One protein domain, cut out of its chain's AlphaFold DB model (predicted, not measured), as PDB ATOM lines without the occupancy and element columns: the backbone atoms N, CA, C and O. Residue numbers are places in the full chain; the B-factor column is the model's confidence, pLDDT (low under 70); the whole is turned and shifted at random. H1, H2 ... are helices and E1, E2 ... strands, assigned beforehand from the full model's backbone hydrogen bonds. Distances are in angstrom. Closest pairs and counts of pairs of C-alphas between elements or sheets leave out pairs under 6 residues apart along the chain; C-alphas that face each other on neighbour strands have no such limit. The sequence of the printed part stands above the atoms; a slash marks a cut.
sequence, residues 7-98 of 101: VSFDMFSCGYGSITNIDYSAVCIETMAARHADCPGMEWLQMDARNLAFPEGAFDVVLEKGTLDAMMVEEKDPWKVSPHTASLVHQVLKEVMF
ATOM      1  N   VAL A   7     186.244 162.413 167.094       97.94
ATOM      2  CA  VAL A   7     185.783 163.536 166.245       97.94
ATOM      3  C   VAL A   7     184.865 163.120 165.092       97.94
ATOM      4  O   VAL A   7     183.813 163.724 164.919       97.94
ATOM      5  N   SER A   8     185.225 162.101 164.308       97.69
ATOM      6  CA  SER A   8     184.388 161.679 163.179       97.69
ATOM      7  C   SER A   8     183.089 161.000 163.615       97.69
ATOM      8  O   SER A   8     182.059 161.181 162.971       97.69
ATOM      9  N   PHE A   9     183.102 160.272 164.730       97.81
ATOM     10  CA  PHE A   9     181.894 159.712 165.332       97.81
ATOM     11  C   PHE A   9     181.010 160.791 165.974       97.81
ATOM     12  O   PHE A   9     179.785 160.733 165.876       97.81
ATOM     13  N   ASP A  10     181.610 161.812 166.586       98.25
ATOM     14  CA  ASP A  10     180.884 162.955 167.139       98.25
ATOM     15  C   ASP A  10     180.192 163.738 166.009       98.25
ATOM     16  O   ASP A  10     179.029 164.118 166.132       98.25
ATOM     17  N   MET A  11     180.853 163.896 164.853       98.00
ATOM     18  CA  MET A  11     180.224 164.420 163.635       98.00
ATOM     19  C   MET A  11     179.077 163.524 163.154       98.00
ATOM     20  O   MET A  11     177.977 164.018 162.909       98.00
ATOM     21  N   PHE A  12     179.284 162.210 163.061       98.06
ATOM     22  CA  PHE A  12     178.214 161.283 162.689       98.06
ATOM     23  C   PHE A  12     176.989 161.424 163.610       98.06
ATOM     24  O   PHE A  12     175.859 161.553 163.138       98.06
ATOM     25  N   SER A  13     177.220 161.523 164.921       97.25
ATOM     26  CA  SER A  13     176.181 161.715 165.943       97.25
ATOM     27  C   SER A  13     175.439 163.052 165.808       97.25
ATOM     28  O   SER A  13     174.272 163.153 166.180       97.25
ATOM     29  N   CYS A  14     176.084 164.068 165.232       97.50
ATOM     30  CA  CYS A  14     175.477 165.353 164.883       97.50
ATOM     31  C   CYS A  14     174.716 165.339 163.541       97.50
ATOM     32  O   CYS A  14     174.173 166.370 163.146       97.50
ATOM     33  N   GLY A  15     174.659 164.201 162.841       97.19
ATOM     34  CA  GLY A  15     173.882 164.020 161.610       97.19
ATOM     35  C   GLY A  15     174.686 164.084 160.307       97.19
ATOM     36  O   GLY A  15     174.091 164.049 159.231       97.19
ATOM     37  N   TYR A  16     176.020 164.151 160.366       96.94
ATOM     38  CA  TYR A  16     176.862 164.059 159.169       96.94
ATOM     39  C   TYR A  16     176.945 162.595 158.701       96.94
ATOM     40  O   TYR A  16     177.636 161.777 159.297       96.94
ATOM     41  N   GLY A  17     176.209 162.258 157.638       92.44
ATOM     42  CA  GLY A  17     176.003 160.868 157.203       92.44
ATOM     43  C   GLY A  17     176.959 160.326 156.134       92.44
ATOM     44  O   GLY A  17     176.778 159.189 155.718       92.44
ATOM     45  N   SER A  18     177.929 161.115 155.663       97.38
ATOM     46  CA  SER A  18     178.913 160.700 154.651       97.38
ATOM     47  C   SER A  18     180.303 161.126 155.108       97.38
ATOM     48  O   SER A  18     180.707 162.271 154.901       97.38
ATOM     49  N   ILE A  19     180.992 160.236 155.823       98.44
ATOM     50  CA  ILE A  19     182.298 160.502 156.431       98.44
ATOM     51  C   ILE A  19     183.266 159.388 156.047       98.44
ATOM     52  O   ILE A  19     183.126 158.251 156.495       98.44
ATOM     53  N   THR A  20     184.307 159.732 155.296       98.56
ATOM     54  CA  THR A  20     185.416 158.819 155.003       98.56
ATOM     55  C   THR A  20     186.593 159.131 155.918       98.56
ATOM     56  O   THR A  20     187.133 160.237 155.930       98.56
ATOM     57  N   ASN A  21     186.999 158.143 156.710       98.62
ATOM     58  CA  ASN A  21     188.101 158.233 157.654       98.62
ATOM     59  C   ASN A  21     189.336 157.558 157.069       98.62
ATOM     60  O   ASN A  21     189.271 156.390 156.682       98.62
ATOM     61  N   ILE A  22     190.471 158.262 157.067       98.62
ATOM     62  CA  ILE A  22     191.742 157.704 156.601       98.62
ATOM     63  C   ILE A  22     192.851 157.798 157.640       98.62
ATOM     64  O   ILE A  22     193.000 158.810 158.330       98.62
ATOM     65  N   ASP A  23     193.689 156.771 157.688       98.69
ATOM     66  CA  ASP A  23     194.921 156.733 158.465       98.69
ATOM     67  C   ASP A  23     195.925 155.778 157.808       98.69
ATOM     68  O   ASP A  23     195.536 154.793 157.181       98.69
ATOM     69  N   TYR A  24     197.220 156.046 157.954       98.06
ATOM     70  CA  TYR A  24     198.267 155.180 157.405       98.06
ATOM     71  C   TYR A  24     198.399 153.871 158.205       98.06
ATOM     72  O   TYR A  24     198.872 152.858 157.680       98.06
ATOM     73  N   SER A  25     197.952 153.873 159.467       98.38
ATOM     74  CA  SER A  25     197.976 152.717 160.359       98.38
ATOM     75  C   SER A  25     196.803 151.766 160.098       98.38
ATOM     76  O   SER A  25     195.670 152.042 160.495       98.38
ATOM     77  N   ALA A  26     197.092 150.599 159.509       98.31
ATOM     78  CA  ALA A  26     196.114 149.517 159.332       98.31
ATOM     79  C   ALA A  26     195.447 149.121 160.657       98.31
ATOM     80  O   ALA A  26     194.227 149.034 160.733       98.31
ATOM     81  N   VAL A  27     196.238 148.991 161.729       98.56
ATOM     82  CA  VAL A  27     195.743 148.640 163.072       98.56
ATOM     83  C   VAL A  27     194.684 149.634 163.546       98.56
ATOM     84  O   VAL A  27     193.672 149.247 164.132       98.56
ATOM     85  N   CYS A  28     194.906 150.924 163.293       98.12
ATOM     86  CA  CYS A  28     193.971 151.963 163.691       98.12
ATOM     87  C   CYS A  28     192.670 151.889 162.886       98.12
ATOM     88  O   CYS A  28     191.588 151.926 163.470       98.12
ATOM     89  N   ILE A  29     192.783 151.729 161.567       98.69
ATOM     90  CA  ILE A  29     191.640 151.593 160.662       98.69
ATOM     91  C   ILE A  29     190.801 150.362 161.000       98.69
ATOM     92  O   ILE A  29     189.594 150.492 161.173       98.69
ATOM     93  N   GLU A  30     191.421 149.198 161.180       98.69
ATOM     94  CA  GLU A  30     190.729 147.959 161.551       98.69
ATOM     95  C   GLU A  30     190.005 148.097 162.895       98.69
ATOM     96  O   GLU A  30     188.836 147.727 163.026       98.69
ATOM     97  N   THR A  31     190.674 148.692 163.889       98.56
ATOM     98  CA  THR A  31     190.091 148.918 165.217       98.56
ATOM     99  C   THR A  31     188.868 149.827 165.146       98.56
ATOM    100  O   THR A  31     187.853 149.553 165.791       98.56
ATOM    101  N   MET A  32     188.951 150.921 164.391       98.56
ATOM    102  CA  MET A  32     187.868 151.899 164.314       98.56
ATOM    103  C   MET A  32     186.711 151.420 163.434       98.56
ATOM    104  O   MET A  32     185.558 151.615 163.811       98.56
ATOM    105  N   ALA A  33     187.002 150.707 162.343       98.38
ATOM    106  CA  ALA A  33     185.991 150.034 161.532       98.38
ATOM    107  C   ALA A  33     185.172 149.044 162.369       98.38
ATOM    108  O   ALA A  33     183.945 149.064 162.323       98.38
ATOM    109  N   ALA A  34     185.834 148.219 163.188       98.38
ATOM    110  CA  ALA A  34     185.155 147.286 164.083       98.38
ATOM    111  C   ALA A  34     184.342 148.004 165.173       98.38
ATOM    112  O   ALA A  34     183.229 147.589 165.491       98.38
ATOM    113  N   ARG A  35     184.884 149.091 165.741       98.25
ATOM    114  CA  ARG A  35     184.218 149.885 166.785       98.25
ATOM    115  C   ARG A  35     182.930 150.554 166.296       98.25
ATOM    116  O   ARG A  35     182.013 150.704 167.093       98.25
ATOM    117  N   HIS A  36     182.884 150.955 165.029       97.81
ATOM    118  CA  HIS A  36     181.787 151.725 164.435       97.81
ATOM    119  C   HIS A  36     181.067 150.954 163.317       97.81
ATOM    120  O   HIS A  36     180.551 151.552 162.375       97.81
ATOM    121  N   ALA A  37     181.038 149.619 163.401       97.38
ATOM    122  CA  ALA A  37     180.455 148.752 162.373       97.38
ATOM    123  C   ALA A  37     178.939 148.958 162.168       97.38
ATOM    124  O   ALA A  37     178.396 148.591 161.129       97.38
ATOM    125  N   ASP A  38     178.253 149.547 163.147       96.56
ATOM    126  CA  ASP A  38     176.830 149.891 163.131       96.56
ATOM    127  C   ASP A  38     176.546 151.323 162.635       96.56
ATOM    128  O   ASP A  38     175.403 151.780 162.681       96.56
ATOM    129  N   CYS A  39     177.560 152.028 162.120       97.00
ATOM    130  CA  CYS A  39     177.463 153.393 161.603       97.00
ATOM    131  C   CYS A  39     177.572 153.404 160.058       97.00
ATOM    132  O   CYS A  39     178.649 153.676 159.527       97.00
ATOM    133  N   PRO A  40     176.485 153.145 159.295       92.06
ATOM    134  CA  PRO A  40     176.527 152.910 157.839       92.06
ATOM    135  C   PRO A  40     176.962 154.111 156.975       92.06
ATOM    136  O   PRO A  40     177.074 153.971 155.763       92.06
ATOM    137  N   GLY A  41     177.194 155.279 157.578       94.81
ATOM    138  CA  GLY A  41     177.714 156.483 156.918       94.81
ATOM    139  C   GLY A  41     179.201 156.754 157.169       94.81
ATOM    140  O   GLY A  41     179.706 157.801 156.761       94.81
ATOM    141  N   MET A  42     179.889 155.858 157.886       98.00
ATOM    142  CA  MET A  42     181.303 155.990 158.225       98.00
ATOM    143  C   MET A  42     182.139 154.944 157.488       98.00
ATOM    144  O   MET A  42     182.085 153.755 157.796       98.00
ATOM    145  N   GLU A  43     182.966 155.399 156.555       98.25
ATOM    146  CA  GLU A  43     183.962 154.566 155.888       98.25
ATOM    147  C   GLU A  43     185.318 154.685 156.586       98.25
ATOM    148  O   GLU A  43     185.657 155.733 157.142       98.25
ATOM    149  N   TRP A  44     186.107 153.613 156.540       98.56
ATOM    150  CA  TRP A  44     187.420 153.523 157.177       98.56
ATOM    151  C   TRP A  44     188.408 152.898 156.195       98.56
ATOM    152  O   TRP A  44     188.263 151.732 155.831       98.56
ATOM    153  N   LEU A  45     189.403 153.667 155.754       98.56
ATOM    154  CA  LEU A  45     190.329 153.265 154.697       98.56
ATOM    155  C   LEU A  45     191.776 153.481 155.139       98.56
ATOM    156  O   LEU A  45     192.143 154.557 155.613       98.56
ATOM    157  N   GLN A  46     192.624 152.468 154.950       98.62
ATOM    158  CA  GLN A  46     194.059 152.644 155.136       98.62
ATOM    159  C   GLN A  46     194.615 153.467 153.974       98.62
ATOM    160  O   GLN A  46     194.539 153.045 152.821       98.62
ATOM    161  N   MET A  47     195.182 154.635 154.270       98.25
ATOM    162  CA  MET A  47     195.722 155.524 153.246       98.25
ATOM    163  C   MET A  47     196.786 156.460 153.816       98.25
ATOM    164  O   MET A  47     196.681 156.946 154.943       98.25
ATOM    165  N   ASP A  48     197.807 156.738 153.010       97.56
ATOM    166  CA  ASP A  48     198.793 157.773 153.297       97.56
ATOM    167  C   ASP A  48     198.246 159.132 152.843       97.56
ATOM    168  O   ASP A  48     197.904 159.309 151.677       97.56
ATOM    169  N   ALA A  49     198.189 160.113 153.747       97.12
ATOM    170  CA  ALA A  49     197.681 161.455 153.442       97.12
ATOM    171  C   ALA A  49     198.514 162.210 152.384       97.12
ATOM    172  O   ALA A  49     198.092 163.255 151.903       97.12
ATOM    173  N   ARG A  50     199.698 161.699 152.031       96.06
ATOM    174  CA  ARG A  50     200.570 162.218 150.967       96.06
ATOM    175  C   ARG A  50     200.228 161.688 149.571       96.06
ATOM    176  O   ARG A  50     200.923 162.047 148.622       96.06
ATOM    177  N   ASN A  51     199.272 160.764 149.477       96.12
ATOM    178  CA  ASN A  51     198.847 160.120 148.238       96.12
ATOM    179  C   ASN A  51     197.393 159.644 148.384       96.12
ATOM    180  O   ASN A  51     197.137 158.492 148.754       96.12
ATOM    181  N   LEU A  52     196.446 160.547 148.134       96.19
ATOM    182  CA  LEU A  52     195.024 160.272 148.275       96.19
ATOM    183  C   LEU A  52     194.493 159.568 147.023       96.19
ATOM    184  O   LEU A  52     194.455 160.128 145.933       96.19
ATOM    185  N   ALA A  53     194.029 158.327 147.176       95.81
ATOM    186  CA  ALA A  53     193.511 157.517 146.072       95.81
ATOM    187  C   ALA A  53     192.023 157.793 145.782       95.81
ATOM    188  O   ALA A  53     191.231 156.862 145.626       95.81
ATOM    189  N   PHE A  54     191.639 159.070 145.730       96.00
ATOM    190  CA  PHE A  54     190.273 159.506 145.447       96.00
ATOM    191  C   PHE A  54     190.216 160.345 144.166       96.00
ATOM    192  O   PHE A  54     191.195 161.010 143.825       96.00
ATOM    193  N   PRO A  55     189.079 160.346 143.449       94.25
ATOM    194  CA  PRO A  55     188.864 161.287 142.360       94.25
ATOM    195  C   PRO A  55     188.958 162.742 142.832       94.25
ATOM    196  O   PRO A  55     188.606 163.073 143.967       94.25
ATOM    197  N   GLU A  56     189.372 163.631 141.933       91.88
ATOM    198  CA  GLU A  56     189.295 165.072 142.167       91.88
ATOM    199  C   GLU A  56     187.847 165.487 142.473       91.88
ATOM    200  O   GLU A  56     186.899 164.977 141.873       91.88
ATOM    201  N   GLY A  57     187.667 166.390 143.439       91.75
ATOM    202  CA  GLY A  57     186.337 166.854 143.845       91.75
ATOM    203  C   GLY A  57     185.470 165.812 144.566       91.75
ATOM    204  O   GLY A  57     184.278 166.046 144.729       91.75
ATOM    205  N   ALA A  58     186.029 164.681 145.016       93.94
ATOM    206  CA  ALA A  58     185.262 163.641 145.716       93.94
ATOM    207  C   ALA A  58     184.717 164.058 147.100       93.94
ATOM    208  O   ALA A  58     183.812 163.405 147.612       93.94
ATOM    209  N   PHE A  59     185.257 165.120 147.706       95.19
ATOM    210  CA  PHE A  59     184.869 165.591 149.039       95.19
ATOM    211  C   PHE A  59     184.617 167.095 149.037       95.19
ATOM    212  O   PHE A  59     185.440 167.841 148.518       95.19
ATOM    213  N   ASP A  60     183.544 167.546 149.686       94.25
ATOM    214  CA  ASP A  60     183.268 168.979 149.877       94.25
ATOM    215  C   ASP A  60     184.156 169.612 150.960       94.25
ATOM    216  O   ASP A  60     184.447 170.809 150.935       94.25
ATOM    217  N   VAL A  61     184.546 168.811 151.957       95.44
ATOM    218  CA  VAL A  61     185.315 169.238 153.129       95.44
ATOM    219  C   VAL A  61     186.314 168.149 153.501       95.44
ATOM    220  O   VAL A  61     185.951 166.980 153.617       95.44
ATOM    221  N   VAL A  62     187.560 168.548 153.762       96.38
ATOM    222  CA  VAL A  62     188.595 167.687 154.345       96.38
ATOM    223  C   VAL A  62     188.976 168.238 155.713       96.38
ATOM    224  O   VAL A  62     189.236 169.432 155.858       96.38
ATOM    225  N   LEU A  63     189.007 167.366 156.720       96.75
ATOM    226  CA  LEU A  63     189.399 167.712 158.083       96.75
ATOM    227  C   LEU A  63     190.659 166.945 158.473       96.75
ATOM    228  O   LEU A  63     190.727 165.723 158.348       96.75
ATOM    229  N   GLU A  64     191.635 167.662 159.013       96.50
ATOM    230  CA  GLU A  64     192.786 167.072 159.682       96.50
ATOM    231  C   GLU A  64     192.906 167.664 161.089       96.50
ATOM    232  O   GLU A  64     192.580 168.829 161.316       96.50
ATOM    233  N   LYS A  65     193.302 166.834 162.056       96.88
ATOM    234  CA  LYS A  65     193.519 167.255 163.442       96.88
ATOM    235  C   LYS A  65     194.731 166.530 164.001       96.88
ATOM    236  O   LYS A  65     194.626 165.349 164.344       96.88
ATOM    237  N   GLY A  66     195.846 167.236 164.153       96.88
ATOM    238  CA  GLY A  66     197.076 166.661 164.698       96.88
ATOM    239  C   GLY A  66     197.900 165.876 163.677       96.88
ATOM    240  O   GLY A  66     198.952 165.350 164.029       96.88
ATOM    241  N   THR A  67     197.430 165.737 162.428       97.12
ATOM    242  CA  THR A  67     198.142 164.934 161.421       97.12
ATOM    243  C   THR A  67     199.344 165.706 160.893       97.12
ATOM    244  O   THR A  67     200.433 165.142 160.800       97.12
ATOM    245  N   LEU A  68     199.169 166.994 160.582       96.75
ATOM    246  CA  LEU A  68     200.284 167.837 160.151       96.75
ATOM    247  C   LEU A  68     201.272 168.086 161.297       96.75
ATOM    248  O   LEU A  68     202.477 168.080 161.064       96.75
ATOM    249  N   ASP A  69     200.796 168.201 162.540       96.62
ATOM    250  CA  ASP A  69     201.662 168.306 163.723       96.62
ATOM    251  C   ASP A  69     202.595 167.094 163.862       96.62
ATOM    252  O   ASP A  69     203.792 167.251 164.099       96.62
ATOM    253  N   ALA A  70     202.081 165.880 163.631       95.94
ATOM    254  CA  ALA A  70     202.888 164.659 163.661       95.94
ATOM    255  C   ALA A  70     204.002 164.648 162.597       95.94
ATOM    256  O   ALA A  70     205.044 164.027 162.800       95.94
ATOM    257  N   MET A  71     203.815 165.357 161.481       95.50
ATOM    258  CA  MET A  71     204.826 165.508 160.427       95.50
ATOM    259  C   MET A  71     205.911 166.529 160.781       95.50
ATOM    260  O   MET A  71     206.964 166.536 160.150       95.50
ATOM    261  N   MET A  72     205.672 167.375 161.785       96.62
ATOM    262  CA  MET A  72     206.580 168.434 162.228       96.62
ATOM    263  C   MET A  72     207.345 168.073 163.511       96.62
ATOM    264  O   MET A  72     208.040 168.919 164.063       96.62
ATOM    265  N   VAL A  73     207.255 166.825 163.989       95.94
ATOM    266  CA  VAL A  73     207.792 166.396 165.298       95.94
ATOM    267  C   VAL A  73     209.305 166.606 165.469       95.94
ATOM    268  O   VAL A  73     209.777 166.792 166.587       95.94
ATOM    269  N   GLU A  74     210.065 166.605 164.373       95.62
ATOM    270  CA  GLU A  74     211.522 166.799 164.385       95.62
ATOM    271  C   GLU A  74     211.942 168.281 164.344       95.62
ATOM    272  O   GLU A  74     213.130 168.599 164.469       95.62
ATOM    273  N   GLU A  75     210.994 169.209 164.163       97.19
ATOM    274  CA  GLU A  75     211.287 170.640 164.150       97.19
ATOM    275  C   GLU A  75     211.657 171.139 165.549       97.19
ATOM    276  O   GLU A  75     210.986 170.873 166.546       97.19
ATOM    277  N   LYS A  76     212.758 171.892 165.621       95.25
ATOM    278  CA  LYS A  76     213.328 172.384 166.889       95.25
ATOM    279  C   LYS A  76     213.095 173.870 167.123       95.25
ATOM    280  O   LYS A  76     213.261 174.341 168.245       95.25
ATOM    281  N   ASP A  77     212.760 174.601 166.068       95.69
ATOM    282  CA  ASP A  77     212.520 176.038 166.098       95.69
ATOM    283  C   ASP A  77     211.121 176.309 165.525       95.69
ATOM    284  O   ASP A  77     210.899 176.070 164.337       95.69
ATOM    285  N   PRO A  78     210.170 176.818 166.329       93.12
ATOM    286  CA  PRO A  78     208.809 177.076 165.862       93.12
ATOM    287  C   PRO A  78     208.738 178.155 164.771       93.12
ATOM    288  O   PRO A  78     207.725 178.263 164.084       93.12
ATOM    289  N   TRP A  79     209.795 178.953 164.593       95.88
ATOM    290  CA  TRP A  79     209.863 180.014 163.587       95.88
ATOM    291  C   TRP A  79     210.608 179.595 162.318       95.88
ATOM    292  O   TRP A  79     210.651 180.362 161.353       95.88
ATOM    293  N   LYS A  80     211.200 178.394 162.293       96.00
ATOM    294  CA  LYS A  80     211.977 177.896 161.158       96.00
ATOM    295  C   LYS A  80     211.699 176.419 160.904       96.00
ATOM    296  O   LYS A  80     212.305 175.555 161.522       96.00
ATOM    297  N   VAL A  81     210.876 176.163 159.891       96.44
ATOM    298  CA  VAL A  81     210.597 174.814 159.387       96.44
ATOM    299  C   VAL A  81     211.724 174.355 158.458       96.44
ATOM    300  O   VAL A  81     212.137 175.090 157.553       96.44
ATOM    301  N   SER A  82     212.233 173.140 158.655       97.75
ATOM    302  CA  SER A  82     213.236 172.552 157.768       97.75
ATOM    303  C   SER A  82     212.693 172.337 156.343       97.75
ATOM    304  O   SER A  82     211.501 172.085 156.155       97.75
ATOM    305  N   PRO A  83     213.552 172.362 155.302       97.56
ATOM    306  CA  PRO A  83     213.117 172.082 153.931       97.56
ATOM    307  C   PRO A  83     212.448 170.711 153.767       97.56
ATOM    308  O   PRO A  83     211.543 170.559 152.949       97.56
ATOM    309  N   HIS A  84     212.881 169.720 154.551       96.38
ATOM    310  CA  HIS A  84     212.307 168.380 154.532       96.38
ATOM    311  C   HIS A  84     210.857 168.388 155.027       96.38
ATOM    312  O   HIS A  84     209.959 167.971 154.297       96.38
ATOM    313  N   THR A  85     210.618 168.935 156.219       97.50
ATOM    314  CA  THR A  85     209.277 169.044 156.803       97.50
ATOM    315  C   THR A  85     208.366 169.928 155.961       97.50
ATOM    316  O   THR A  85     207.217 169.568 155.712       97.50
ATOM    317  N   ALA A  86     208.880 171.045 155.435       97.00
ATOM    318  CA  ALA A  86     208.124 171.901 154.527       97.00
ATOM    319  C   ALA A  86     207.673 171.135 153.270       97.00
ATOM    320  O   ALA A  86     206.517 171.243 152.871       97.00
ATOM    321  N   SER A  87     208.549 170.313 152.677       97.19
ATOM    322  CA  SER A  87     208.196 169.451 151.543       97.19
ATOM    323  C   SER A  87     207.146 168.401 151.913       97.19
ATOM    324  O   SER A  87     206.244 168.144 151.119       97.19
ATOM    325  N   LEU A  88     207.254 167.802 153.101       96.62
ATOM    326  CA  LEU A  88     206.333 166.781 153.597       96.62
ATOM    327  C   LEU A  88     204.919 167.345 153.795       96.62
ATOM    328  O   LEU A  88     203.957 166.809 153.248       96.62
ATOM    329  N   VAL A  89     204.806 168.468 154.509       96.56
ATOM    330  CA  VAL A  89     203.534 169.175 154.721       96.56
ATOM    331  C   VAL A  89     202.961 169.653 153.387       96.56
ATOM    332  O   VAL A  89     201.779 169.466 153.114       96.56
ATOM    333  N   HIS A  90     203.800 170.213 152.512       95.88
ATOM    334  CA  HIS A  90     203.362 170.667 151.195       95.88
ATOM    335  C   HIS A  90     202.816 169.529 150.322       95.88
ATOM    336  O   HIS A  90     201.872 169.752 149.566       95.88
ATOM    337  N   GLN A  91     203.375 168.319 150.425       95.88
ATOM    338  CA  GLN A  91     202.866 167.151 149.709       95.88
ATOM    339  C   GLN A  91     201.434 166.815 150.139       95.88
ATOM    340  O   GLN A  91     200.580 166.646 149.280       95.88
ATOM    341  N   VAL A  92     201.144 166.806 151.441       96.25
ATOM    342  CA  VAL A  92     199.781 166.565 151.951       96.25
ATOM    343  C   VAL A  92     198.822 167.674 151.531       96.25
ATOM    344  O   VAL A  92     197.713 167.404 151.083       96.25
ATOM    345  N   LEU A  93     199.249 168.937 151.636       95.12
ATOM    346  CA  LEU A  93     198.408 170.069 151.245       95.12
ATOM    347  C   LEU A  93     198.074 170.042 149.747       95.12
ATOM    348  O   LEU A  93     196.972 170.414 149.358       95.12
ATOM    349  N   LYS A  94     198.982 169.567 148.890       94.38
ATOM    350  CA  LYS A  94     198.705 169.407 147.456       94.38
ATOM    351  C   LYS A  94     197.559 168.440 147.176       94.38
ATOM    352  O   LYS A  94     196.746 168.750 146.316       94.38
ATOM    353  N   GLU A  95     197.455 167.348 147.925       93.62
ATOM    354  CA  GLU A  95     196.383 166.361 147.746       93.62
ATOM    355  C   GLU A  95     194.982 166.940 148.023       93.62
ATOM    356  O   GLU A  95     193.991 166.413 147.525       93.62
ATOM    357  N   VAL A  96     194.882 168.042 148.780       89.06
ATOM    358  CA  VAL A  96     193.597 168.678 149.138       89.06
ATOM    359  C   VAL A  96     193.350 170.026 148.446       89.06
ATOM    360  O   VAL A  96     192.221 170.507 148.432       89.06
ATOM    361  N   MET A  97     194.381 170.664 147.877       79.19
ATOM    362  CA  MET A  97     194.290 172.033 147.341       79.19
ATOM    363  C   MET A  97     193.844 172.135 145.874       79.19
ATOM    364  O   MET A  97     193.484 173.230 145.444       79.19
ATOM    365  N   PHE A  98     193.818 171.048 145.099       60.94
ATOM    366  CA  PHE A  98     193.389 171.079 143.689       60.94
ATOM    367  C   PHE A  98     191.879 170.863 143.512       60.94
ATOM    368  O   PHE A  98     191.455 170.081 142.682       60.94
TER     369      PHE A  98
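AT A GLANCE: This is residues 7 to 98 of the 101 residues of the protein "Endothelin converting enzyme 2a" of Lepisosteus oculatus (UniProt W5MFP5). The model has two lobes side by side along its length: a small pair of parallel strands, E1 and E2, with H2 packed mostly on E2 and H1 near E1, and next to it the longest helix, H4, with the short H3 packed on it. A long link, residues 47 to 66, leaves E2, swings out and folds back to H3. The printed part has 92 residues with four named helices and two named strands, in the order H1, E1, H2, E2, H3, H4; the sheet order is E1, E2, parallel, and the class is mixed, helices and strands. The whole is only just loose, close to compact, with a radius of gyration of the C-alphas of 15.0 A, and is elongated, spanning 44 by 27 by 23 A.

HOW THE PARTS SIT: The sheet joins E1, residues 19 to 23, and E2, residues 42 to 46, parallel neighbours with 23 degrees between their directions. C-alphas 20 and 43 face each other at 4.6 A; N 21 and O 43 are within hydrogen-bond range at 2.8 A, as are N 45 and O 21 at 2.9 A. With H2, residues 26 to 35, they form a strand-helix-strand unit, two parallel neighbour strands with a helix between them in the chain, and its crossover is right-handed. The closest C-alphas of H2 and E2 are those of Ala 26 and Gln 46, 5.6 A apart. For H1, residues 7 to 13, and E1 they are those of Ser 8 and Ile 19, 7.2 A apart. H1 and H2 are apart. H3, residues 67 to 71, touches H4, residues 83 to 97, and H4 touches H3 with its residues 85 to 89 alone; their closest C-alphas are those of Leu 68 and Val 89, 6.5 A apart. Among the pairs that are apart are H2 and H4, and E1 and H3. Every O i to N i+4 pair is within hydrogen-bond range in H1, H2 and H3, and 10 of 11 are in H4.

IN THESE COORDINATES: E1 is 13.3 A long from first to last C-alpha, from C-alpha 19 at (182.298, 160.502, 156.431), and E2 is 13.5 A. H2 measures 14.0 A, H1 9.8 A and H3 6.8 A. H1 begins at C-alpha 7 at (185.783, 163.536, 166.245). H4 is 19.9 A long and ends at C-alpha 97 at (194.290, 172.033, 147.341).

THE WHOLE: The two C-alphas farthest apart, those of Asp 38 and Lys 80, are 45.0 A apart. The printed part has no cut. The links E2 to H3, 20 residues, and H3 to H4, 11 residues, are long. The mean pLDDT of the printed part is 96.1, and residue 98 alone is under 70.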